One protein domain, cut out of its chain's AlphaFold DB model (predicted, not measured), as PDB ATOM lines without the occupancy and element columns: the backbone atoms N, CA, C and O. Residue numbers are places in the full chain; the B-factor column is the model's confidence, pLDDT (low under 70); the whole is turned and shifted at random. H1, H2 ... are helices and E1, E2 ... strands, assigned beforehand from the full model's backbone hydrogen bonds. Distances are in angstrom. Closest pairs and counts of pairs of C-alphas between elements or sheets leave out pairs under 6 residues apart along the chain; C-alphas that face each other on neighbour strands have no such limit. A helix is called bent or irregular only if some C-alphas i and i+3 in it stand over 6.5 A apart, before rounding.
ATOM      1  N   VAL A  18     239.507 234.955 229.365       91.38
ATOM      2  CA  VAL A  18     239.127 234.832 227.952       91.38
ATOM      3  C   VAL A  18     239.776 233.591 227.351       91.38
ATOM      4  O   VAL A  18     240.969 233.359 227.550       91.38
ATOM      5  N   LEU A  19     238.995 232.820 226.601       94.62
ATOM      6  CA  LEU A  19     239.438 231.655 225.846       94.62
ATOM      7  C   LEU A  19     239.069 231.843 224.371       94.62
ATOM      8  O   LEU A  19     237.924 232.149 224.057       94.62
ATOM      9  N   THR A  20     240.020 231.626 223.465       94.25
ATOM     10  CA  THR A  20     239.766 231.632 222.018       94.25
ATOM     11  C   THR A  20     239.903 230.214 221.479       94.25
ATOM     12  O   THR A  20     240.926 229.562 221.687       94.25
ATOM     13  N   VAL A  21     238.879 229.742 220.773       95.50
ATOM     14  CA  VAL A  21     238.851 228.433 220.116       95.50
ATOM     15  C   VAL A  21     238.912 228.642 218.610       95.50
ATOM     16  O   VAL A  21     237.976 229.191 218.038       95.50
ATOM     17  N   SER A  22     239.990 228.181 217.972       93.69
ATOM     18  CA  SER A  22     240.166 228.246 216.516       93.69
ATOM     19  C   SER A  22     239.940 226.881 215.863       93.69
ATOM     20  O   SER A  22     240.374 225.846 216.376       93.69
ATOM     21  N   PHE A  23     239.267 226.888 214.713       93.44
ATOM     22  CA  PHE A  23     238.994 225.715 213.881       93.44
ATOM     23  C   PHE A  23     240.017 225.549 212.741       93.44
ATOM     24  O   PHE A  23     239.820 224.700 211.877       93.44
ATOM     25  N   GLU A  24     241.116 226.310 212.723       91.81
ATOM     26  CA  GLU A  24     242.125 226.286 211.646       91.81
ATOM     27  C   GLU A  24     242.661 224.877 211.342       91.81
ATOM     28  O   GLU A  24     242.725 224.460 210.186       91.81
ATOM     29  N   GLY A  25     242.989 224.102 212.381       88.06
ATOM     30  CA  GLY A  25     243.521 222.744 212.227       88.06
ATOM     31  C   GLY A  25     242.483 221.682 211.844       88.06
ATOM     32  O   GLY A  25     242.862 220.583 211.442       88.06
ATOM     33  N   ASP A  26     241.188 221.981 211.981       86.75
ATOM     34  CA  ASP A  26     240.088 221.096 211.584       86.75
ATOM     35  C   ASP A  26     238.810 221.914 211.306       86.75
ATOM     36  O   ASP A  26     237.906 221.975 212.149       86.75
ATOM     37  N   PRO A  27     238.692 222.531 210.112       86.12
ATOM     38  CA  PRO A  27     237.549 223.384 209.765       86.12
ATOM     39  C   PRO A  27     236.204 222.641 209.785       86.12
ATOM     40  O   PRO A  27     235.134 223.246 209.885       86.12
ATOM     41  N   SER A  28     236.250 221.309 209.684       84.31
ATOM     42  CA  SER A  28     235.076 220.441 209.700       84.31
ATOM     43  C   SER A  28     234.640 220.023 211.105       84.31
ATOM     44  O   SER A  28     233.497 219.582 211.270       84.31
ATOM     45  N   ALA A  29     235.502 220.194 212.115       87.75
ATOM     46  CA  ALA A  29     235.239 219.785 213.488       87.75
ATOM     47  C   ALA A  29     233.925 220.362 214.014       87.75
ATOM     48  O   ALA A  29     233.511 221.471 213.677       87.75
ATOM     49  N   SER A  30     233.275 219.632 214.914       87.62
ATOM     50  CA  SER A  30     232.302 220.230 215.826       87.62
ATOM     51  C   SER A  30     233.039 220.813 217.030       87.62
ATOM     52  O   SER A  30     234.034 220.235 217.476       87.62
ATOM     53  N   LEU A  31     232.513 221.900 217.610       89.38
ATOM     54  CA  LEU A  31     232.961 222.340 218.933       89.38
ATOM     55  C   LEU A  31     232.814 221.185 219.936       89.38
ATOM     56  O   LEU A  31     233.696 220.959 220.749       89.38
ATOM     57  N   GLY A  32     231.741 220.394 219.819       92.69
ATOM     58  CA  GLY A  32     231.440 219.307 220.749       92.69
ATOM     59  C   GLY A  32     230.923 219.814 222.093       92.69
ATOM     60  O   GLY A  32     231.281 219.283 223.137       92.69
ATOM     61  N   ALA A  33     230.081 220.845 222.053       93.50
ATOM     62  CA  ALA A  33     229.383 221.392 223.205       93.50
ATOM     63  C   ALA A  33     227.920 221.684 222.840       93.50
ATOM     64  O   ALA A  33     227.626 222.050 221.698       93.50
ATOM     65  N   LYS A  34     227.003 221.544 223.802       93.56
ATOM     66  CA  LYS A  34     225.624 222.036 223.682       93.56
ATOM     67  C   LYS A  34     225.551 223.444 224.252       93.56
ATOM     68  O   LYS A  34     225.988 223.684 225.377       93.56
ATOM     69  N   LEU A  35     224.975 224.367 223.488       92.81
ATOM     70  CA  LEU A  35     224.781 225.747 223.919       92.81
ATOM     71  C   LEU A  35     223.418 225.912 224.602       92.81
ATOM     72  O   LEU A  35     222.410 225.410 224.117       92.81
ATOM     73  N   SER A  36     223.396 226.638 225.715       91.00
ATOM     74  CA  SER A  36     222.185 227.155 226.355       91.00
ATOM     75  C   SER A  36     221.898 228.550 225.809       91.00
ATOM     76  O   SER A  36     222.782 229.407 225.858       91.00
ATOM     77  N   SER A  37     220.687 228.777 225.300       90.25
ATOM     78  CA  SER A  37     220.239 230.112 224.892       90.25
ATOM     79  C   SER A  37     219.847 230.929 226.115       90.25
ATOM     80  O   SER A  37     219.140 230.434 226.993       90.25
ATOM     81  N   HIS A  38     220.277 232.185 226.130       84.44
ATOM     82  CA  HIS A  38     219.834 233.184 227.098       84.44
ATOM     83  C   HIS A  38     218.922 234.223 226.439       84.44
ATOM     84  O   HIS A  38     218.590 235.220 227.051       84.44
ATOM     85  N   ASP A  39     218.556 234.119 225.160       78.62
ATOM     86  CA  ASP A  39     217.857 235.188 224.406       78.62
ATOM     87  C   ASP A  39     216.351 235.310 224.711       78.62
ATOM     88  O   ASP A  39     215.552 235.630 223.838       78.62
ATOM     89  N   ASN A  40     215.955 235.043 225.958       74.69
ATOM     90  CA  ASN A  40     214.555 235.000 226.375       74.69
ATOM     91  C   ASN A  40     214.115 236.261 227.139       74.69
ATOM     92  O   ASN A  40     212.947 236.372 227.512       74.69
ATOM     93  N   GLY A  41     215.036 237.195 227.404       64.69
ATOM     94  CA  GLY A  41     214.754 238.438 228.131       64.69
ATOM     95  C   GLY A  41     214.327 238.202 229.582       64.69
ATOM     96  O   GLY A  41     213.613 239.019 230.166       64.69
ATOM     97  N   LEU A  42     214.711 237.066 230.166       73.81
ATOM     98  CA  LEU A  42     214.235 236.661 231.480       73.81
ATOM     99  C   LEU A  42     215.062 237.311 232.589       73.81
ATOM    100  O   LEU A  42     216.261 237.561 232.470       73.81
ATOM    101  N   THR A  43     214.427 237.535 233.740       75.31
ATOM    102  CA  THR A  43     215.075 238.185 234.885       75.31
ATOM    103  C   THR A  43     216.317 237.448 235.373       75.31
ATOM    104  O   THR A  43     217.203 238.092 235.912       75.31
ATOM    105  N   ASN A  44     216.421 236.127 235.194       77.81
ATOM    106  CA  ASN A  44     217.605 235.332 235.552       77.81
ATOM    107  C   ASN A  44     218.819 235.582 234.637       77.81
ATOM    108  O   ASN A  44     219.916 235.157 234.984       77.81
ATOM    109  N   GLU A  45     218.645 236.280 233.516       79.81
ATOM    110  CA  GLU A  45     219.682 236.546 232.508       79.81
ATOM    111  C   GLU A  45     220.232 237.982 232.607       79.81
ATOM    112  O   GLU A  45     221.040 238.396 231.778       79.81
ATOM    113  N   MET A  46     219.823 238.743 233.634       79.19
ATOM    114  CA  MET A  46     220.154 240.166 233.835       79.19
ATOM    115  C   MET A  46     221.653 240.484 233.813       79.19
ATOM    116  O   MET A  46     222.019 241.612 233.512       79.19
ATOM    117  N   PHE A  47     222.513 239.517 234.135       84.12
ATOM    118  CA  PHE A  47     223.967 239.680 234.118       84.12
ATOM    119  C   PHE A  47     224.665 238.750 233.121       84.12
ATOM    120  O   PHE A  47     225.888 238.701 233.103       84.12
ATOM    121  N   ALA A  48     223.926 238.014 232.285       84.94
ATOM    122  CA  ALA A  48     224.524 237.136 231.283       84.94
ATOM    123  C   ALA A  48     225.263 237.975 230.222       84.94
ATOM    124  O   ALA A  48     224.621 238.745 229.509       84.94
ATOM    125  N   PRO A  49     226.594 237.865 230.076       82.31
ATOM    126  CA  PRO A  49     227.361 238.757 229.213       82.31
ATOM    127  C   PRO A  49     227.110 238.509 227.728       82.31
ATOM    128  O   PRO A  49     227.363 239.413 226.945       82.31
ATOM    129  N   GLY A  50     226.608 237.333 227.340       81.50
ATOM    130  CA  GLY A  50     226.307 236.959 225.956       81.50
ATOM    131  C   GLY A  50     224.939 236.293 225.800       81.50
ATOM    132  O   GLY A  50     224.194 236.108 226.765       81.50
ATOM    133  N   TYR A  51     224.587 235.934 224.566       84.25
ATOM    134  CA  TYR A  51     223.308 235.275 224.244       84.25
ATOM    135  C   TYR A  51     223.362 233.747 224.315       84.25
ATOM    136  O   TYR A  51     222.317 233.100 224.275       84.25
ATOM    137  N   ALA A  52     224.557 233.174 224.455       90.69
ATOM    138  CA  ALA A  52     224.767 231.741 224.584       90.69
ATOM    139  C   ALA A  52     225.820 231.431 225.652       90.69
ATOM    140  O   ALA A  52     226.828 232.131 225.757       90.69
ATOM    141  N   SER A  53     225.613 230.348 226.398       94.00
ATOM    142  CA  SER A  53     226.656 229.737 227.228       94.00
ATOM    143  C   SER A  53     226.807 228.256 226.913       94.00
ATOM    144  O   SER A  53     225.878 227.622 226.415       94.00
ATOM    145  N   VAL A  54     227.942 227.665 227.256       96.00
ATOM    146  CA  VAL A  54     228.141 226.217 227.222       96.00
ATOM    147  C   VAL A  54     227.294 225.590 228.329       96.00
ATOM    148  O   VAL A  54     227.475 225.885 229.507       96.00
ATOM    149  N   GLY A  55     226.314 224.772 227.948       92.69
ATOM    150  CA  GLY A  55     225.455 224.036 228.880       92.69
ATOM    151  C   GLY A  55     225.949 222.621 229.165       92.69
ATOM    152  O   GLY A  55     225.697 222.098 230.242       92.69
ATOM    153  N   GLU A  56     226.647 222.012 228.209       93.56
ATOM    154  CA  GLU A  56     227.196 220.659 228.318       93.56
ATOM    155  C   GLU A  56     228.399 220.535 227.377       93.56
ATOM    156  O   GLU A  56     228.329 220.984 226.229       93.56
ATOM    157  N   VAL A  57     229.478 219.907 227.838       92.25
ATOM    158  CA  VAL A  57     230.606 219.497 226.991       92.25
ATOM    159  C   VAL A  57     230.417 218.023 226.647       92.25
ATOM    160  O   VAL A  57     230.213 217.199 227.533       92.25
ATOM    161  N   LEU A  58     230.434 217.688 225.357       90.75
ATOM    162  CA  LEU A  58     230.163 216.330 224.893       90.75
ATOM    163  C   LEU A  58     231.430 215.474 224.985       90.75
ATOM    164  O   LEU A  58     232.418 215.731 224.292       90.75
ATOM    165  N   GLU A  59     231.377 214.420 225.797       79.56
ATOM    166  CA  GLU A  59     232.425 213.401 225.909       79.56
ATOM    167  C   GLU A  59     232.286 212.366 224.773       79.56
ATOM    168  O   GLU A  59     231.817 211.251 224.966       79.56
ATOM    169  N   LEU A  60     232.660 212.751 223.548       76.12
ATOM    170  CA  LEU A  60     232.784 211.824 222.413       76.12
ATOM    171  C   LEU A  60     234.233 211.325 222.329       76.12
ATOM    172  O   LEU A  60     235.104 212.094 221.915       76.12
ATOM    173  N   ASP A  61     234.491 210.083 222.763       70.69
ATOM    174  CA  ASP A  61     235.773 209.343 222.688       70.69
ATOM    175  C   ASP A  61     237.052 210.193 222.917       70.69
ATOM    176  O   ASP A  61     238.106 209.956 222.317       70.69
ATOM    177  N   GLY A  62     236.961 211.220 223.775       56.66
ATOM    178  CA  GLY A  62     238.066 212.086 224.197       56.66
ATOM    179  C   GLY A  62     238.625 213.083 223.166       56.66
ATOM    180  O   GLY A  62     239.780 213.482 223.310       56.66
ATOM    181  N   LYS A  63     237.886 213.482 222.113       69.00
ATOM    182  CA  LYS A  63     238.472 214.254 220.981       69.00
ATOM    183  C   LYS A  63     237.681 215.461 220.467       69.00
ATOM    184  O   LYS A  63     237.943 215.929 219.357       69.00
ATOM    185  N   THR A  64     236.733 216.003 221.227       88.31
ATOM    186  CA  THR A  64     236.051 217.231 220.787       88.31
ATOM    187  C   THR A  64     236.988 218.439 220.834       88.31
ATOM    188  O   THR A  64     237.962 218.471 221.595       88.31
ATOM    189  N   LEU A  65     236.729 219.444 219.992       90.88
ATOM    190  CA  LEU A  65     237.511 220.681 220.012       90.88
ATOM    191  C   LEU A  65     237.350 221.409 221.356       90.88
ATOM    192  O   LEU A  65     238.335 221.904 221.883       90.88
ATOM    193  N   ALA A  66     236.157 221.365 221.956       92.50
ATOM    194  CA  ALA A  66     235.872 221.885 223.289       92.50
ATOM    195  C   ALA A  66     236.837 221.325 224.342       92.50
ATOM    196  O   ALA A  66     237.514 222.102 225.005       92.50
ATOM    197  N   ILE A  67     236.967 219.997 224.442       91.00
ATOM    198  CA  ILE A  67     237.869 219.360 225.417       91.00
ATOM    199  C   ILE A  67     239.328 219.753 225.147       91.00
ATOM    200  O   ILE A  67     240.043 220.136 226.069       91.00
ATOM    201  N   ARG A  68     239.773 219.712 223.882       91.75
ATOM    202  CA  ARG A  68     241.160 220.058 223.511       91.75
ATOM    203  C   ARG A  68     241.508 221.521 223.783       91.75
ATOM    204  O   ARG A  68     242.652 221.820 224.107       91.75
ATOM    205  N   SER A  69     240.534 222.412 223.645       93.62
ATOM    206  CA  SER A  69     240.683 223.843 223.907       93.62
ATOM    207  C   SER A  69     240.358 224.223 225.354       93.62
ATOM    208  O   SER A  69     240.427 225.398 225.690       93.62
ATOM    209  N   GLY A  70     240.017 223.256 226.211       94.25
ATOM    210  CA  GLY A  70     239.716 223.494 227.619       94.25
ATOM    211  C   GLY A  70     238.424 224.272 227.856       94.25
ATOM    212  O   GLY A  70     238.352 224.997 228.838       94.25
ATOM    213  N   VAL A  71     237.434 224.165 226.968       95.19
ATOM    214  CA  VAL A  71     236.089 224.744 227.135       95.19
ATOM    215  C   VAL A  71     235.355 224.038 228.274       95.19
ATOM    216  O   VAL A  71     235.374 222.810 228.357       95.19
ATOM    217  N   GLU A  72     234.668 224.805 229.116       94.88
ATOM    218  CA  GLU A  72     233.965 224.312 230.304       94.88
ATOM    219  C   GLU A  72     232.485 224.715 230.300       94.88
ATOM    220  O   GLU A  72     232.060 225.651 229.616       94.88
ATOM    221  N   VAL A  73     231.674 223.994 231.082       94.94
ATOM    222  CA  VAL A  73     230.280 224.374 231.338       94.94
ATOM    223  C   VAL A  73     230.245 225.743 232.019       94.94
ATOM    224  O   VAL A  73     230.976 226.000 232.969       94.94
ATOM    225  N   GLY A  74     229.374 226.625 231.531       93.56
ATOM    226  CA  GLY A  74     229.263 228.008 231.997       93.56
ATOM    227  C   GLY A  74     230.056 229.028 231.176       93.56
ATOM    228  O   GLY A  74     229.790 230.215 231.324       93.56
ATOM    229  N   ASP A  75     230.947 228.613 230.268       95.56
ATOM    230  CA  ASP A  75     231.635 229.549 229.366       95.56
ATOM    231  C   ASP A  75     230.625 230.280 228.461       95.56
ATOM    232  O   ASP A  75     229.757 229.651 227.854       95.56
ATOM    233  N   PHE A  76     230.729 231.605 228.342       94.38
ATOM    234  CA  PHE A  76     229.832 232.423 227.516       94.38
ATOM    235  C   PHE A  76     230.446 232.741 226.164       94.38
ATOM    236  O   PHE A  76     231.569 233.228 226.106       94.38
ATOM    237  N   VAL A  77     229.688 232.555 225.083       92.25
ATOM    238  CA  VAL A  77     230.102 233.000 223.747       92.25
ATOM    239  C   VAL A  77     229.907 234.507 223.657       92.25
ATOM    240  O   VAL A  77     228.779 234.992 223.769       92.25
ATOM    241  N   VAL A  78     231.005 235.238 223.462       88.69
ATOM    242  CA  VAL A  78     230.992 236.708 223.402       88.69
ATOM    243  C   VAL A  78     231.402 237.268 222.051       88.69
ATOM    244  O   VAL A  78     231.067 238.416 221.778       88.69
ATOM    245  N   ALA A  79     232.099 236.498 221.211       84.81
ATOM    246  CA  ALA A  79     232.392 236.897 219.838       84.81
ATOM    247  C   ALA A  79     232.657 235.696 218.915       84.81
ATOM    248  O   ALA A  79     233.073 234.631 219.379       84.81
ATOM    249  N   VAL A  80     232.444 235.892 217.610       86.12
ATOM    250  CA  VAL A  80     232.753 234.931 216.538       86.12
ATOM    251  C   VAL A  80     233.473 235.661 215.400       86.12
ATOM    252  O   VAL A  80     232.938 236.639 214.891       86.12
ATOM    253  N   ASN A  81     234.684 235.232 215.027       85.69
ATOM    254  CA  ASN A  81     235.573 235.912 214.058       85.69
ATOM    255  C   ASN A  81     235.651 237.441 214.283       85.69
ATOM    256  O   ASN A  81     235.559 238.234 213.348       85.69
ATOM    257  N   GLY A  82     235.761 237.867 215.546       75.94
ATOM    258  CA  GLY A  82     235.810 239.282 215.934       75.94
ATOM    259  C   GLY A  82     234.465 240.023 215.968       75.94
ATOM    260  O   GLY A  82     234.417 241.138 216.486       75.94
ATOM    261  N   GLU A  83     233.368 239.428 215.492       80.94
ATOM    262  CA  GLU A  83     232.019 239.992 215.618       80.94
ATOM    263  C   GLU A  83     231.471 239.758 217.033       80.94
ATOM    264  O   GLU A  83     231.427 238.622 217.504       80.94
ATOM    265  N   GLY A  84     231.077 240.833 217.723       77.00
ATOM    266  CA  GLY A  84     230.615 240.796 219.112       77.00
ATOM    267  C   GLY A  84     229.174 240.302 219.274       77.00
ATOM    268  O   GLY A  84     228.260 240.753 218.592       77.00
ATOM    269  N   PHE A  85     228.963 239.416 220.247       81.31
ATOM    270  CA  PHE A  85     227.664 238.862 220.649       81.31
ATOM    271  C   PHE A  85     227.389 239.080 222.145       81.31
ATOM    272  O   PHE A  85     226.730 238.266 222.802       81.31
ATOM    273  N   ARG A  86     227.909 240.171 222.718       78.00
ATOM    274  CA  ARG A  86     227.624 240.540 224.108       78.00
ATOM    275  C   ARG A  86     226.215 241.102 224.260       78.00
ATOM    276  O   ARG A  86     225.641 241.581 223.293       78.00
ATOM    277  N   ARG A  87     225.661 241.071 225.477       73.62
ATOM    278  CA  ARG A  87     224.418 241.778 225.857       73.62
ATOM    279  C   ARG A  87     224.652 243.174 226.400       73.62
ATOM    280  O   ARG A  87     223.759 244.008 226.319       73.62
ATOM    281  N   PHE A  88     225.809 243.407 227.011       68.50
ATOM    282  CA  PHE A  88     226.103 244.665 227.688       68.50
ATOM    283  C   PHE A  88     227.155 245.461 226.928       68.50
ATOM    284  O   PHE A  88     228.027 244.862 226.295       68.50
ATOM    285  N   PRO A  89     227.083 246.801 226.985       56.12
ATOM    286  CA  PRO A  89     227.859 247.656 226.108       56.12
ATOM    287  C   PRO A  89     229.338 247.595 226.483       56.12
ATOM    288  O   PRO A  89     229.685 247.616 227.667       56.12
ATOM    289  N   PRO A  90     230.206 247.531 225.473       49.41
ATOM    290  CA  PRO A  90     230.286 248.639 224.520       49.41
ATOM    291  C   PRO A  90     229.493 248.483 223.209       49.41
ATOM    292  O   PRO A  90     229.432 249.439 222.447       49.41
ATOM    293  N   ASP A  91     228.850 247.340 222.961       48.09
ATOM    294  CA  ASP A  91     228.392 246.959 221.615       48.09
ATOM    295  C   ASP A  91     226.967 247.414 221.207       48.09
ATOM    296  O   ASP A  91     226.546 247.123 220.090       48.09
ATOM    297  N   PHE A  92     226.214 248.129 222.056       55.22
ATOM    298  CA  PHE A  92     224.858 248.615 221.721       55.22
ATOM    299  C   PHE A  92     224.778 250.132 221.716       55.22
ATOM    300  O   PHE A  92     225.327 250.793 222.602       55.22
ATOM    301  N   GLU A  93     224.029 250.685 220.757       61.59
ATOM    302  CA  GLU A  93     223.732 252.111 220.763       61.59
ATOM    303  C   GLU A  93     222.907 252.488 221.996       61.59
ATOM    304  O   GLU A  93     221.988 251.784 222.413       61.59
ATOM    305  N   ASP A  94     223.174 253.672 222.539       62.66
ATOM    306  CA  ASP A  94     222.451 254.238 223.677       62.66
ATOM    307  C   ASP A  94     220.924 254.290 223.470       62.66
ATOM    308  O   ASP A  94     220.159 254.290 224.434       62.66
ATOM    309  N   SER A  95     220.465 254.324 222.220       70.81
ATOM    310  CA  SER A  95     219.051 254.288 221.837       70.81
ATOM    311  C   SER A  95     218.389 252.923 222.095       70.81
ATOM    312  O   SER A  95     217.180 252.867 222.351       70.81
ATOM    313  N   GLU A  96     219.177 251.848 222.093       58.59
ATOM    314  CA  GLU A  96     218.768 250.450 222.251       58.59
ATOM    315  C   GLU A  96     218.850 249.965 223.698       58.59
ATOM    316  O   GLU A  96     218.499 248.827 223.983       58.59
ATOM    317  N   LEU A  97     219.276 250.820 224.627       61.56
ATOM    318  CA  LEU A  97     219.449 250.482 226.036       61.56
ATOM    319  C   LEU A  97     218.349 251.108 226.908       61.56
ATOM    320  O   LEU A  97     218.132 252.324 226.874       61.56
ATOM    321  N   GLU A  98     217.704 250.300 227.745       63.28
ATOM    322  CA  GLU A  98     216.787 250.715 228.808       63.28
ATOM    323  C   GLU A  98     217.474 250.660 230.176       63.28
ATOM    324  O   GLU A  98     218.188 249.716 230.501       63.28
ATOM    325  N   ASP A  99     217.256 251.693 230.986       64.31
ATOM    326  CA  ASP A  99     217.725 251.745 232.371       64.31
ATOM    327  C   ASP A  99     216.691 251.073 233.284       64.31
ATOM    328  O   ASP A  99     215.646 251.659 233.584       64.31
ATOM    329  N   VAL A 100     216.992 249.849 233.729       54.41
ATOM    330  CA  VAL A 100     216.118 249.066 234.626       54.41
ATOM    331  C   VAL A 100     216.296 249.425 236.099       54.41
ATOM    332  O   VAL A 100     215.641 248.853 236.970       54.41
ATOM    333  N   THR A 101     217.171 250.382 236.398       53.25
ATOM    334  CA  THR A 101     217.430 250.874 237.752       53.25
ATOM    335  C   THR A 101     216.758 252.210 238.043       53.25
ATOM    336  O   THR A 101     216.875 252.725 239.154       53.25
ATOM    337  N   LYS A 102     215.974 252.749 237.100       53.34
ATOM    338  CA  LYS A 102     215.135 253.931 237.329       53.34
ATOM    339  C   LYS A 102     214.240 253.743 238.559       53.34
ATOM    340  O   LYS A 102     213.343 252.906 238.571       53.34
ATOM    341  N   GLY A 103     214.471 254.565 239.583       50.38
ATOM    342  CA  GLY A 103     213.722 254.535 240.845       50.38
ATOM    343  C   GLY A 103     214.244 253.538 241.886       50.38
ATOM    344  O   GLY A 103     213.651 253.424 242.957       50.38
ATOM    345  N   ILE A 104     215.345 252.837 241.602       49.78
ATOM    346  CA  ILE A 104     216.062 251.998 242.563       49.78
ATOM    347  C   ILE A 104     217.273 252.791 243.047       49.78
ATOM    348  O   ILE A 104     218.117 253.203 242.255       49.78
ATOM    349  N   ASP A 105     217.365 253.007 244.356       49.12
ATOM    350  CA  ASP A 105     218.465 253.760 244.950       49.12
ATOM    351  C   ASP A 105     219.754 252.914 244.914       49.12
ATOM    352  O   ASP A 105     220.007 252.068 245.776       49.12
ATOM    353  N   LEU A 106     220.570 253.090 243.869       50.75
ATOM    354  CA  LEU A 106     221.846 252.391 243.660       50.75
ATOM    355  C   LEU A 106     222.971 252.958 244.549       50.75
ATOM    356  O   LEU A 106     224.106 253.133 244.099       50.75
ATOM    357  N   ILE A 107     222.675 253.222 245.826       45.75
ATOM    358  CA  ILE A 107     223.537 253.959 246.771       45.75
ATOM    359  C   ILE A 107     224.952 253.356 246.901       45.75
ATOM    360  O   ILE A 107     225.870 254.045 247.320       45.75
ATOM    361  N   ASN A 108     225.184 252.095 246.517       45.03
ATOM    362  CA  ASN A 108     226.409 251.378 246.885       45.03
ATOM    363  C   ASN A 108     227.174 250.688 245.738       45.03
ATOM    364  O   ASN A 108     227.940 249.767 246.000       45.03
ATOM    365  N   LEU A 109     227.035 251.126 244.480       43.12
ATOM    366  CA  LEU A 109     227.915 250.662 243.382       43.12
ATOM    367  C   LEU A 109     229.304 251.337 243.359       43.12
ATOM    368  O   LEU A 109     230.095 251.097 242.435       43.12
ATOM    369  N   GLU A 110     229.610 252.159 244.364       44.44
ATOM    370  CA  GLU A 110     230.932 252.741 244.602       44.44
ATOM    371  C   GLU A 110     231.876 251.669 245.157       44.44
ATOM    372  O   GLU A 110     232.063 251.517 246.362       44.44
ATOM    373  N   GLY A 111     232.476 250.890 244.255       44.94
ATOM    374  CA  GLY A 111     233.625 250.066 244.604       44.94
ATOM    375  C   GLY A 111     234.751 250.977 245.089       44.94
ATOM    376  O   GLY A 111     235.300 251.745 244.303       44.94
ATOM    377  N   LYS A 112     235.116 250.887 246.370       45.72
ATOM    378  CA  LYS A 112     236.239 251.636 246.966       45.72
ATOM    379  C   LYS A 112     237.624 251.240 246.414       45.72
ATOM    380  O   LYS A 112     238.632 251.705 246.935       45.72
ATOM    381  N   SER A 113     237.706 250.378 245.400       43.88
ATOM    382  CA  SER A 113     238.944 249.694 245.009       43.88
ATOM    383  C   SER A 113     239.584 250.160 243.699       43.88
ATOM    384  O   SER A 113     240.628 249.631 243.330       43.88
ATOM    385  N   GLU A 114     239.028 251.149 243.002       44.47
ATOM    386  CA  GLU A 114     239.773 251.860 241.961       44.47
ATOM    387  C   GLU A 114     240.099 253.239 242.518       44.47
ATOM    388  O   GLU A 114     239.203 253.981 242.914       44.47
ATOM    389  N   SER A 115     241.390 253.564 242.620       44.44
ATOM    390  CA  SER A 115     241.842 254.916 242.930       44.44
ATOM    391  C   SER A 115     241.048 255.889 242.061       44.44
ATOM    392  O   SER A 115     241.221 255.875 240.842       44.44
ATOM    393  N   ASN A 116     240.173 256.688 242.678       43.28
ATOM    394  CA  ASN A 116     239.428 257.780 242.048       43.28
ATOM    395  C   ASN A 116     240.409 258.884 241.622       43.28
ATOM    396  O   ASN A 116     240.379 260.012 242.112       43.28
ATOM    397  N   ALA A 117     241.324 258.550 240.721       52.00
ATOM    398  CA  ALA A 117     242.032 259.516 239.925       52.00
ATOM    399  C   ALA A 117     240.985 260.153 239.001       52.00
ATOM    400  O   ALA A 117     240.559 259.552 238.023       52.00
ATOM    401  N   GLN A 118     240.531 261.342 239.402       55.81
ATOM    402  CA  GLN A 118     239.866 262.359 238.582       55.81
ATOM    403  C   GLN A 118     238.763 261.867 237.625       55.81
ATOM    404  O   GLN A 118     238.748 262.256 236.462       55.81
ATOM    405  N   LEU A 119     237.799 261.076 238.103       65.31
ATOM    406  CA  LEU A 119     236.513 260.998 237.403       65.31
ATOM    407  C   LEU A 119     235.665 262.205 237.809       65.31
ATOM    408  O   LEU A 119     235.535 262.505 238.998       65.31
ATOM    409  N   THR A 120     235.105 262.916 236.832       83.00
ATOM    410  CA  THR A 120     234.139 263.984 237.105       83.00
ATOM    411  C   THR A 120     232.853 263.381 237.689       83.00
ATOM    412  O   THR A 120     232.553 262.208 237.441       83.00
ATOM    413  N   PRO A 121     232.054 264.151 238.449       74.25
ATOM    414  CA  PRO A 121     230.746 263.692 238.927       74.25
ATOM    415  C   PRO A 121     229.855 263.131 237.808       74.25
ATOM    416  O   PRO A 121     229.160 262.142 238.015       74.25
ATOM    417  N   GLU A 122     229.940 263.700 236.604       74.62
ATOM    418  CA  GLU A 122     229.228 263.230 235.411       74.62
ATOM    419  C   GLU A 122     229.714 261.850 234.951       74.62
ATOM    420  O   GLU A 122     228.894 260.988 234.663       74.62
ATOM    421  N   GLN A 123     231.026 261.593 234.958       72.88
ATOM    422  CA  GLN A 123     231.583 260.281 234.608       72.88
ATOM    423  C   GLN A 123     231.245 259.206 235.649       72.88
ATOM    424  O   GLN A 123     231.060 258.037 235.305       72.88
ATOM    425  N   VAL A 124     231.158 259.581 236.929       67.12
ATOM    426  CA  VAL A 124     230.695 258.679 237.994       67.12
ATOM    427  C   VAL A 124     229.225 258.325 237.783       67.12
ATOM    428  O   VAL A 124     228.865 257.149 237.860       67.12
ATOM    429  N   GLU A 125     228.393 259.317 237.473       67.38
ATOM    430  CA  GLU A 125     226.968 259.123 237.213       67.38
ATOM    431  C   GLU A 125     226.728 258.312 235.933       67.38
ATOM    432  O   GLU A 125     225.904 257.403 235.914       67.38
ATOM    433  N   GLU A 126     227.515 258.542 234.885       67.62
ATOM    434  CA  GLU A 126     227.473 257.769 233.646       67.62
ATOM    435  C   GLU A 126     227.932 256.319 233.857       67.62
ATOM    436  O   GLU A 126     227.261 255.391 233.404       67.62
ATOM    437  N   LYS A 127     229.003 256.081 234.631       63.81
ATOM    438  CA  LYS A 127     229.443 254.725 235.013       63.81
ATOM    439  C   LYS A 127     228.389 254.010 235.868       63.81
ATOM    440  O   LYS A 127     228.239 252.793 235.746       63.81
ATOM    441  N   LYS A 128     227.645 254.735 236.716       61.38
ATOM    442  CA  LYS A 128     226.479 254.204 237.451       61.38
ATOM    443  C   LYS A 128     225.340 253.861 236.485       61.38
ATOM    444  O   LYS A 128     224.835 252.742 236.541       61.38
ATOM    445  N   ARG A 129     225.019 254.763 235.552       63.16
ATOM    446  CA  ARG A 129     223.980 254.583 234.528       63.16
ATOM    447  C   ARG A 129     224.263 253.372 233.640       63.16
ATOM    448  O   ARG A 129     223.379 252.557 233.427       63.16
ATOM    449  N   LEU A 130     225.500 253.195 233.175       59.16
ATOM    450  CA  LEU A 130     225.893 252.079 232.304       59.16
ATOM    451  C   LEU A 130     225.745 250.704 232.975       59.16
ATOM    452  O   LEU A 130     225.414 249.736 232.301       59.16
ATOM    453  N   LYS A 131     225.930 250.608 234.299       57.09
ATOM    454  CA  LYS A 131     225.782 249.342 235.044       57.09
ATOM    455  C   LYS A 131     224.331 248.873 235.190       57.09
ATOM    456  O   LYS A 131     224.117 247.694 235.449       57.09
ATOM    457  N   GLY A 132     223.362 249.783 235.080       51.72
ATOM    458  CA  GLY A 132     221.928 249.502 235.194       51.72
ATOM    459  C   GLY A 132     221.199 249.399 233.854       51.72
ATOM    460  O   GLY A 132     219.975 249.267 233.841       51.72
ATOM    461  N   ARG A 133     221.921 249.494 232.730       59.44
ATOM    462  CA  ARG A 133     221.337 249.478 231.388       59.44
ATOM    463  C   ARG A 133     221.367 248.091 230.768       59.44
ATOM    464  O   ARG A 133     222.412 247.452 230.697       59.44
ATOM    465  N   VAL A 134     220.213 247.663 230.278       54.09
ATOM    466  CA  VAL A 134     220.017 246.418 229.529       54.09
ATOM    467  C   VAL A 134     219.461 246.752 228.148       54.09
ATOM    468  O   VAL A 134     218.897 247.826 227.954       54.09
ATOM    469  N   VAL A 135     219.613 245.862 227.171       53.56
ATOM    470  CA  VAL A 135     219.031 246.062 225.832       53.56
ATOM    471  C   VAL A 135     217.499 246.065 225.923       53.56
ATOM    472  O   VAL A 135     216.916 245.208 226.588       53.56
ATOM    473  N   LYS A 136     216.849 247.036 225.266       58.66
ATOM    474  CA  LYS A 136     215.390 247.153 225.133       58.66
ATOM    475  C   LYS A 136     214.819 245.857 224.562       58.66
ATOM    476  O   LYS A 136     215.245 245.371 223.513       58.66
ATOM    477  N   THR A 137     213.858 245.296 225.283       50.69
ATOM    478  CA  THR A 137     213.274 243.960 225.071       50.69
ATOM    479  C   THR A 137     212.462 243.832 223.774       50.69
ATOM    480  O   THR A 137     212.112 242.736 223.355       50.69
ATOM    481  N   ASP A 138     212.227 244.926 223.057       46.31
ATOM    482  CA  ASP A 138     211.484 244.968 221.798       46.31
ATOM    483  C   ASP A 138     212.248 244.313 220.618       46.31
ATOM    484  O   ASP A 138     211.666 244.088 219.556       46.31
ATOM    485  N   LYS A 139     213.539 243.978 220.803       51.03
ATOM    486  CA  LYS A 139     214.397 243.243 219.847       51.03
ATOM    487  C   LYS A 139     214.962 241.917 220.396       51.03
ATOM    488  O   LYS A 139     215.879 241.359 219.793       51.03
ATOM    489  N   THR A 140     214.480 241.412 221.534       53.56
ATOM    490  CA  THR A 140     214.952 240.125 222.090       53.56
ATOM    491  C   THR A 140     214.243 238.943 221.429       53.56
ATOM    492  O   THR A 140     213.028 238.994 221.243       53.56
ATOM    493  N   GLY A 141     214.995 237.890 221.080       59.06
ATOM    494  CA  GLY A 141     214.458 236.665 220.465       59.06
ATOM    495  C   GLY A 141     214.989 236.320 219.067       59.06
ATOM    496  O   GLY A 141     214.277 235.701 218.286       59.06
ATOM    497  N   GLY A 142     216.219 236.712 218.730       72.31
ATOM    498  CA  GLY A 142     216.837 236.376 217.439       72.31
ATOM    499  C   GLY A 142     218.344 236.627 217.363       72.31
ATOM    500  O   GLY A 142     218.972 236.328 216.353       72.31
ATOM    501  N   THR A 143     218.969 237.169 218.409       80.56
ATOM    502  CA  THR A 143     220.429 237.336 218.456       80.56
ATOM    503  C   THR A 143     221.127 236.002 218.670       80.56
ATOM    504  O   THR A 143     222.191 235.779 218.099       80.56
ATOM    505  N   TYR A 144     220.506 235.087 219.420       84.81
ATOM    506  CA  TYR A 144     220.975 233.702 219.477       84.81
ATOM    507  C   TYR A 144     220.936 233.039 218.093       84.81
ATOM    508  O   TYR A 144     221.915 232.417 217.687       84.81
ATOM    509  N   ASP A 145     219.858 233.233 217.333       86.62
ATOM    510  CA  ASP A 145     219.756 232.684 215.977       86.62
ATOM    511  C   ASP A 145     220.774 233.327 215.030       86.62
ATOM    512  O   ASP A 145     221.465 232.603 214.318       86.62
ATOM    513  N   ARG A 146     220.978 234.652 215.103       86.50
ATOM    514  CA  ARG A 146     222.041 235.352 214.360       86.50
ATOM    515  C   ARG A 146     223.435 234.811 214.680       86.50
ATOM    516  O   ARG A 146     224.221 234.597 213.762       86.50
ATOM    517  N   LEU A 147     223.735 234.549 215.954       87.06
ATOM    518  CA  LEU A 147     224.985 233.905 216.370       87.06
ATOM    519  C   LEU A 147     225.145 232.533 215.701       87.06
ATOM    520  O   LEU A 147     226.203 232.224 215.154       87.06
ATOM    521  N   LEU A 148     224.099 231.703 215.741       89.44
ATOM    522  CA  LEU A 148     224.136 230.377 215.128       89.44
ATOM    523  C   LEU A 148     224.271 230.446 213.604       89.44
ATOM    524  O   LEU A 148     225.018 229.655 213.030       89.44
ATOM    525  N   ASP A 149     223.573 231.374 212.955       90.56
ATOM    526  CA  ASP A 149     223.645 231.588 211.512       90.56
ATOM    527  C   ASP A 149     225.034 232.056 211.091       90.56
ATOM    528  O   ASP A 149     225.589 231.497 210.147       90.56
ATOM    529  N   ARG A 150     225.655 232.963 211.851       88.94
ATOM    530  CA  ARG A 150     227.027 233.410 211.601       88.94
ATOM    531  C   ARG A 150     228.035 232.266 211.693       88.94
ATOM    532  O   ARG A 150     228.874 232.097 210.811       88.94
ATOM    533  N   ILE A 151     227.917 231.419 212.719       88.69
ATOM    534  CA  ILE A 151     228.749 230.213 212.850       88.69
ATOM    535  C   ILE A 151     228.544 229.279 211.646       88.69
ATOM    536  O   ILE A 151     229.509 228.719 211.125       88.69
ATOM    537  N   ARG A 152     227.299 229.083 211.190       90.94
ATOM    538  CA  ARG A 152     226.994 228.223 210.031       90.94
ATOM    539  C   ARG A 152     227.561 228.789 208.733       90.94
ATOM    540  O   ARG A 152     228.125 228.017 207.962       90.94
ATOM    541  N   GLU A 153     227.420 230.092 208.514       90.25
ATOM    542  CA  GLU A 153     227.930 230.816 207.348       90.25
ATOM    543  C   GLU A 153     229.442 230.607 207.210       90.25
ATOM    544  O   GLU A 153     229.880 229.996 206.235       90.25
ATOM    545  N   ILE A 154     230.217 230.953 208.242       87.06
ATOM    546  CA  ILE A 154     231.685 230.821 208.239       87.06
ATOM    547  C   ILE A 154     232.106 229.365 207.986       87.06
ATOM    548  O   ILE A 154     232.976 229.073 207.161       87.06
ATOM    549  N   LYS A 155     231.442 228.395 208.632       86.25
ATOM    550  CA  LYS A 155     231.741 226.971 208.401       86.25
ATOM    551  C   LYS A 155     231.374 226.494 206.996       86.25
ATOM    552  O   LYS A 155     231.965 225.523 206.517       86.25
ATOM    553  N   SER A 156     230.393 227.117 206.348       86.38
ATOM    554  CA  SER A 156     229.971 226.762 204.991       86.38
ATOM    555  C   SER A 156     230.954 227.246 203.926       86.38
ATOM    556  O   SER A 156     231.155 226.545 202.935       86.38
ATOM    557  N   GLU A 157     231.628 228.373 204.171       85.56
ATOM    558  CA  GLU A 157     232.633 228.941 203.267       85.56
ATOM    559  C   GLU A 157     233.903 228.082 203.188       85.56
ATOM    560  O   GLU A 157     234.573 228.068 202.155       85.56
ATOM    561  N   ARG A 158     234.209 227.310 204.246       74.56
ATOM    562  CA  ARG A 158     235.358 226.378 204.327       74.56
ATOM    563  C   ARG A 158     236.690 227.012 203.906       74.56
ATOM    564  O   ARG A 158     237.556 226.320 203.367       74.56
ATOM    565  N   SER A 159     236.849 228.310 204.139       77.38
ATOM    566  CA  SER A 159     238.043 229.059 203.763       77.38
ATOM    567  C   SER A 159     239.202 228.708 204.703       77.38
ATOM    568  O   SER A 159     239.120 228.998 205.895       77.38
ATOM    569  N   PRO A 160     240.307 228.109 204.219       75.25
ATOM    570  CA  PRO A 160     241.462 227.824 205.073       75.25
ATOM    571  C   PRO A 160     242.178 229.092 205.551       75.25
ATOM    572  O   PRO A 160     242.911 229.041 206.529       75.25
ATOM    573  N   SER A 161     241.997 230.217 204.851       81.88
ATOM    574  CA  SER A 161     242.602 231.507 205.199       81.88
ATOM    575  C   SER A 161     241.760 232.344 206.166       81.88
ATOM    576  O   SER A 161     242.222 233.401 206.579       81.88
ATOM    577  N   ASP A 162     240.542 231.903 206.488       85.38
ATOM    578  CA  ASP A 162     239.642 232.561 207.443       85.38
ATOM    579  C   ASP A 162     238.907 231.488 208.269       85.38
ATOM    580  O   ASP A 162     237.756 231.140 207.981       85.38
ATOM    581  N   PRO A 163     239.608 230.840 209.218       91.12
ATOM    582  CA  PRO A 163     239.013 229.794 210.031       91.12
ATOM    583  C   PRO A 163     237.956 230.366 210.980       91.12
ATOM    584  O   PRO A 163     238.008 231.524 211.383       91.12
ATOM    585  N   LEU A 164     237.009 229.522 211.400       92.88
ATOM    586  CA  LEU A 164     236.101 229.888 212.486       92.88
ATOM    587  C   LEU A 164     236.900 230.076 213.785       92.88
ATOM    588  O   LEU A 164     237.614 229.170 214.215       92.88
ATOM    589  N   GLU A 165     236.705 231.212 214.436       93.19
ATOM    590  CA  GLU A 165     237.215 231.547 215.758       93.19
ATOM    591  C   GLU A 165     236.052 231.901 216.683       93.19
ATOM    592  O   GLU A 165     235.201 232.726 216.356       93.19
ATOM    593  N   ILE A 166     236.006 231.276 217.858       93.38
ATOM    594  CA  ILE A 166     235.002 231.549 218.889       93.38
ATOM    595  C   ILE A 166     235.714 232.092 220.123       93.38
ATOM    596  O   ILE A 166     236.592 231.428 220.676       93.38
ATOM    597  N   HIS A 167     235.302 233.271 220.584       90.94
ATOM    598  CA  HIS A 167     235.778 233.852 221.834       90.94
ATOM    599  C   HIS A 167     234.776 233.590 222.954       90.94
ATOM    600  O   HIS A 167     233.587 233.917 222.856       90.94
ATOM    601  N   LEU A 168     235.291 233.011 224.030       94.38
ATOM    602  CA  LEU A 168     234.563 232.614 225.217       94.38
ATOM    603  C   LEU A 168     235.039 233.424 226.423       94.38
ATOM    604  O   LEU A 168     236.233 233.679 226.585       94.38
ATOM    605  N   GLU A 169     234.111 233.774 227.305       94.19
ATOM    606  CA  GLU A 169     234.418 234.282 228.638       94.19
ATOM    607  C   GLU A 169     234.045 233.269 229.707       94.19
ATOM    608  O   GLU A 169     232.902 232.810 229.773       94.19
ATOM    609  N   ARG A 170     234.999 232.989 230.591       94.06
ATOM    610  CA  ARG A 170     234.807 232.135 231.756       94.06
ATOM    611  C   ARG A 170     234.721 232.964 233.016       94.06
ATOM    612  O   ARG A 170     235.659 233.687 233.355       94.06
ATOM    613  N   TYR A 171     233.631 232.782 233.742       93.50
ATOM    614  CA  TYR A 171     233.399 233.427 235.023       93.50
ATOM    615  C   TYR A 171     233.451 232.419 236.168       93.50
ATOM    616  O   TYR A 171     233.130 231.243 236.015       93.50
ATOM    617  N   THR A 172     233.831 232.888 237.352       93.69
ATOM    618  CA  THR A 172     233.833 232.052 238.560       93.69
ATOM    619  C   THR A 172     232.416 231.875 239.127       93.69
ATOM    620  O   THR A 172     231.486 232.600 238.763       93.69
ATOM    621  N   TRP A 173     232.228 230.895 240.016       94.19
ATOM    622  CA  TRP A 173     230.916 230.476 240.541       94.19
ATOM    623  C   TRP A 173     230.144 231.557 241.330       94.19
ATOM    624  O   TRP A 173     228.922 231.469 241.492       94.19
ATOM    625  N   ASP A 174     230.840 232.567 241.861       94.62
ATOM    626  CA  ASP A 174     230.249 233.684 242.611       94.62
ATOM    627  C   ASP A 174     230.434 235.041 241.927       94.62
ATOM    628  O   ASP A 174     230.177 236.074 242.530       94.62
ATOM    629  N   SER A 175     230.818 235.044 240.649       92.50
ATOM    630  CA  SER A 175     230.631 236.222 239.797       92.50
ATOM    631  C   SER A 175     229.145 236.574 239.700       92.50
ATOM    632  O   SER A 175     228.301 235.672 239.750       92.50
ATOM    633  N   ARG A 176     228.790 237.845 239.482       91.38
ATOM    634  CA  ARG A 176     227.386 238.263 239.267       91.38
ATOM    635  C   ARG A 176     226.677 237.442 238.196       91.38
ATOM    636  O   ARG A 176     225.510 237.091 238.355       91.38
ATOM    637  N   VAL A 177     227.402 237.116 237.128       89.62
ATOM    638  CA  VAL A 177     226.908 236.349 235.980       89.62
ATOM    639  C   VAL A 177     226.343 234.994 236.413       89.62
ATOM    640  O   VAL A 177     225.255 234.607 235.992       89.62
ATOM    641  N   HIS A 178     227.064 234.280 237.276       91.81
ATOM    642  CA  HIS A 178     226.671 232.952 237.746       91.81
ATOM    643  C   HIS A 178     225.825 232.998 239.022       91.81
ATOM    644  O   HIS A 178     224.898 232.202 239.191       91.81
ATOM    645  N   SER A 179     226.109 233.945 239.914       94.19
ATOM    646  CA  SER A 179     225.473 234.035 241.224       94.19
ATOM    647  C   SER A 179     224.066 234.621 241.167       94.19
ATOM    648  O   SER A 179     223.226 234.275 241.991       94.19
ATOM    649  N   TRP A 180     223.736 235.460 240.189       93.88
ATOM    650  CA  TRP A 180     222.446 236.147 240.176       93.88
ATOM    651  C   TRP A 180     221.232 235.213 240.271       93.88
ATOM    652  O   TRP A 180     220.301 235.470 241.040       93.88
ATOM    653  N   SER A 181     221.265 234.085 239.559       92.56
ATOM    654  CA  SER A 181     220.174 233.107 239.548       92.56
ATOM    655  C   SER A 181     219.846 232.556 240.946       92.56
ATOM    656  O   SER A 181     218.667 232.399 241.284       92.56
ATOM    657  N   ARG A 182     220.858 232.327 241.800       94.44
ATOM    658  CA  ARG A 182     220.652 231.848 243.177       94.44
ATOM    659  C   ARG A 182     220.077 232.923 244.091       94.44
ATOM    660  O   ARG A 182     219.173 232.625 244.868       94.44
ATOM    661  N   PHE A 183     220.532 234.171 243.972       95.88
ATOM    662  CA  PHE A 183     219.986 235.290 244.749       95.88
ATOM    663  C   PHE A 183     218.527 235.560 244.369       95.88
ATOM    664  O   PHE A 183     217.672 235.733 245.242       95.88
ATOM    665  N   LEU A 184     218.221 235.513 243.069       94.25
ATOM    666  CA  LEU A 184     216.861 235.643 242.562       94.25
ATOM    667  C   LEU A 184     215.958 234.507 243.063       94.25
ATOM    668  O   LEU A 184     214.851 234.762 243.542       94.25
ATOM    669  N   SER A 185     216.447 233.266 243.025       94.25
ATOM    670  CA  SER A 185     215.722 232.088 243.523       94.25
ATOM    671  C   SER A 185     215.453 232.171 245.029       94.25
ATOM    672  O   SER A 185     214.314 231.991 245.461       94.25
ATOM    673  N   ALA A 186     216.449 232.567 245.828       94.88
ATOM    674  CA  ALA A 186     216.308 232.753 247.276       94.88
ATOM    675  C   ALA A 186     215.351 233.891 247.668       94.88
ATOM    676  O   ALA A 186     214.903 233.977 248.817       94.88
ATOM    677  N   ARG A 187     215.012 234.773 246.723       95.50
ATOM    678  CA  ARG A 187     213.986 235.813 246.871       95.50
ATOM    679  C   ARG A 187     212.754 235.557 246.009       95.50
ATOM    680  O   ARG A 187     211.952 236.462 245.807       95.50
ATOM    681  N   ARG A 188     212.559 234.311 245.559       94.31
ATOM    682  CA  ARG A 188     211.367 233.842 244.830       94.31
ATOM    683  C   ARG A 188     211.033 234.715 243.614       94.31
ATOM    684  O   ARG A 188     209.872 235.039 243.385       94.31
ATOM    685  N   GLY A 189     212.054 235.141 242.872       91.44
ATOM    686  CA  GLY A 189     211.891 236.007 241.703       91.44
ATOM    687  C   GLY A 189     211.743 237.500 242.017       91.44
ATOM    688  O   GLY A 189     211.606 238.298 241.094       91.44
ATOM    689  N   ASN A 190     211.782 237.920 243.287       92.44
ATOM    690  CA  ASN A 190     211.711 239.335 243.652       92.44
ATOM    691  C   ASN A 190     213.044 240.041 243.351       92.44
ATOM    692  O   ASN A 190     213.980 239.997 244.152       92.44
ATOM    693  N   VAL A 191     213.110 240.700 242.191       90.62
ATOM    694  CA  VAL A 191     214.316 241.377 241.687       90.62
ATOM    695  C   VAL A 191     214.860 242.433 242.663       90.62
ATOM    696  O   VAL A 191     216.041 242.332 242.996       90.62
ATOM    697  N   PRO A 192     214.072 243.394 243.198       91.75
ATOM    698  CA  PRO A 192     214.596 244.368 244.161       91.75
ATOM    699  C   PRO A 192     215.216 243.735 245.414       91.75
ATOM    700  O   PRO A 192     216.290 244.145 245.854       91.75
ATOM    701  N   GLN A 193     214.581 242.705 245.982       94.56
ATOM    702  CA  GLN A 193     215.118 242.017 247.161       94.56
ATOM    703  C   GLN A 193     216.367 241.195 246.835       94.56
ATOM    704  O   GLN A 193     217.296 241.163 247.643       94.56
ATOM    705  N   ALA A 194     216.408 240.544 245.671       94.50
ATOM    706  CA  ALA A 194     217.586 239.824 245.199       94.50
ATOM    707  C   ALA A 194     218.764 240.782 244.972       94.50
ATOM    708  O   ALA A 194     219.875 240.499 245.414       94.50
ATOM    709  N   MET A 195     218.502 241.954 244.382       92.00
ATOM    710  CA  MET A 195     219.497 243.008 244.179       92.00
ATOM    711  C   MET A 195     220.039 243.542 245.509       92.00
ATOM    712  O   MET A 195     221.246 243.673 245.695       92.00
ATOM    713  N   SER A 196     219.161 243.794 246.482       94.50
ATOM    714  CA  SER A 196     219.599 244.194 247.822       94.50
ATOM    715  C   SER A 196     220.451 243.113 248.495       94.50
ATOM    716  O   SER A 196     221.375 243.446 249.235       94.50
ATOM    717  N   MET A 197     220.138 241.835 248.269       96.94
ATOM    718  CA  MET A 197     220.854 240.709 248.864       96.94
ATOM    719  C   MET A 197     222.241 240.523 248.241       96.94
ATOM    720  O   MET A 197     223.208 240.411 248.987       96.94
ATOM    721  N   ILE A 198     222.367 240.567 246.908       94.81
ATOM    722  CA  ILE A 198     223.673 240.450 246.239       94.81
ATOM    723  C   ILE A 198     224.585 241.637 246.577       94.81
ATOM    724  O   ILE A 198     225.765 241.448 246.838       94.81
ATOM    725  N   GLN A 199     224.043 242.854 246.701       93.12
ATOM    726  CA  GLN A 199     224.824 244.011 247.155       93.12
ATOM    727  C   GLN A 199     225.310 243.865 248.605       93.12
ATOM    728  O   GLN A 199     226.408 244.311 248.938       93.12
ATOM    729  N   ALA A 200     224.491 243.286 249.487       96.19
ATOM    730  CA  ALA A 200     224.901 243.007 250.862       96.19
ATOM    731  C   ALA A 200     225.999 241.934 250.905       96.19
ATOM    732  O   ALA A 200     226.971 242.097 251.637       96.19
ATOM    733  N   HIS A 201     225.872 240.896 250.074       96.19
ATOM    734  CA  HIS A 201     226.892 239.865 249.882       96.19
ATOM    735  C   HIS A 201     228.217 240.446 249.376       96.19
ATOM    736  O   HIS A 201     229.267 240.149 249.931       96.19
ATOM    737  N   GLU A 202     228.191 241.339 248.386       93.62
ATOM    738  CA  GLU A 202     229.401 241.996 247.872       93.62
ATOM    739  C   GLU A 202     230.136 242.803 248.949       93.62
ATOM    740  O   GLU A 202     231.361 242.728 249.045       93.62
ATOM    741  N   ARG A 203     229.399 243.546 249.789       94.69
ATOM    742  CA  ARG A 203     229.988 244.253 250.940       94.69
ATOM    743  C   ARG A 203     230.558 243.270 251.948       94.69
ATOM    744  O   ARG A 203     231.694 243.427 252.374       94.69
ATOM    745  N   TRP A 204     229.799 242.223 252.269       96.50
ATOM    746  CA  TRP A 204     230.270 241.173 253.162       96.50
ATOM    747  C   TRP A 204     231.562 240.535 252.644       96.50
ATOM    748  O   TRP A 204     232.487 240.379 253.429       96.50
ATOM    749  N   ARG A 205     231.690 240.240 251.344       94.69
ATOM    750  CA  ARG A 205     232.936 239.704 250.770       94.69
ATOM    751  C   ARG A 205     234.112 240.659 250.964       94.69
ATOM    752  O   ARG A 205     235.188 240.203 251.335       94.69
TER     753      ARG A 205
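What this domain is: This is residues 18 to 205 of the 410 residues of the protein "CRAL-TRIO domain-containing protein" of Thalassiosira oceanica (UniProt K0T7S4). A strongly twisted and curled sheet of five strands makes one end of the domain, with the long helix H3 running along it and the small helix H1 only grazing it. At the other end of the longest axis are two separate groups: the helix pair H4 and H5, and a ribbon of two short strands, E5 and E6, joined to helix H2 and a long unnamed loop. The 188 printed residues hold five named helices and seven named strands, in the order E1, E2, E3, H1, E4, E5, H2, E6, H3, E7, H4, H5; the large sheet runs E1, E7, E4, E3, E2 and is antiparallel throughout. The class is mixed, helices and strands, with 89 of the 188 residues in named elements, under half. The whole is compact, with a radius of gyration of the C-alphas of 18.7 A, and spans 51 by 36 by 33 A.

Where its parts are: The large sheet holds E1, residues 18 to 22, 13.2 A long from C-alpha 18 at (239.127, 234.832, 227.952); E7, residues 165 to 170, 16.2 A; E4, residues 76 to 80, 11.6 A; E3, residues 52 to 57, 13.8 A; and E2, residues 33 to 37, 12.7 A. H3, residues 143 to 157, is 21.2 A long and begins at C-alpha 143 at (220.429, 237.336, 218.456). H1 is residues 65 to 68. The small sheet holds E5, residues 97 to 99, and E6, residues 133 to 135. H2, residues 121 to 131, is 15.7 A long. H4, residues 176 to 186, is 14.7 A long and only just irregular: C-alphas 178 and 181 are 6.7 A apart. H5, residues 191 to 205, is 20.8 A long and ends at C-alpha 205 at (232.936, 239.704, 250.770).

How they stand to each other: In the large sheet, E1 and E2 are the edge strands. From edge to edge the strands' lines turn by 123 degrees. E1 and E7 are antiparallel, with N 19 and O 168 within hydrogen-bond range at 2.9 A. E7 and E4 are antiparallel, with N 76 and O 169 at 2.9 A. E4 and E3, at 111 degrees between their directions, have N 77 and O 52 within hydrogen-bond range at 3.0 A. E2 and E3 form a hairpin, with N 34 and O 56 at 2.8 A. H3 is on the sheet at a height over the sheet of 9.5 A. It lies over E7, only just not over E4 or E3, which have 2 of its C-alphas each, and runs along the strands at 7 degrees to E7 on the local plane. The closest C-alphas of E4 and H3 are those of Val 80 and Ile 151, 7.2 A apart. H1 only grazes the sheet, with residues 65 to 68; the closest C-alphas of H1 and E2 are those of Ala 66 and Ala 33, 6.5 A apart. H4 and H5 are not on the sheet. They touch, closest at the C-alphas of Leu 184 and Ala 194, 5.0 A apart, and run opposite ways at a steep tilt of 60 degrees. E5 and E6 are antiparallel, with N 98 and O 134 at 2.8 A. The closest C-alphas of E5 and H2 are those of Asp 99 and Arg 129, 7.2 A apart. H2 is apart from H4 and H5. In H2, H3 and H5 every O i to N i+4 pair is within hydrogen-bond range, and in H4 5 of 7; H1 is too short for such a pair, and its one O i to N i+3 pair is within range.

The domain as a whole: The two C-alphas farthest apart are those of Asp 61 and Pro 121, at 56.9 A. The printed part has no cut. The links E2 to E3, E4 to E5 and E5 to H2 are long, with 14, 16 and 21 residues. The mean pLDDT of the printed part is 79.2; 52 residues are under 70, among them residues 88 to 94, 96 to 119 and 124 to 141.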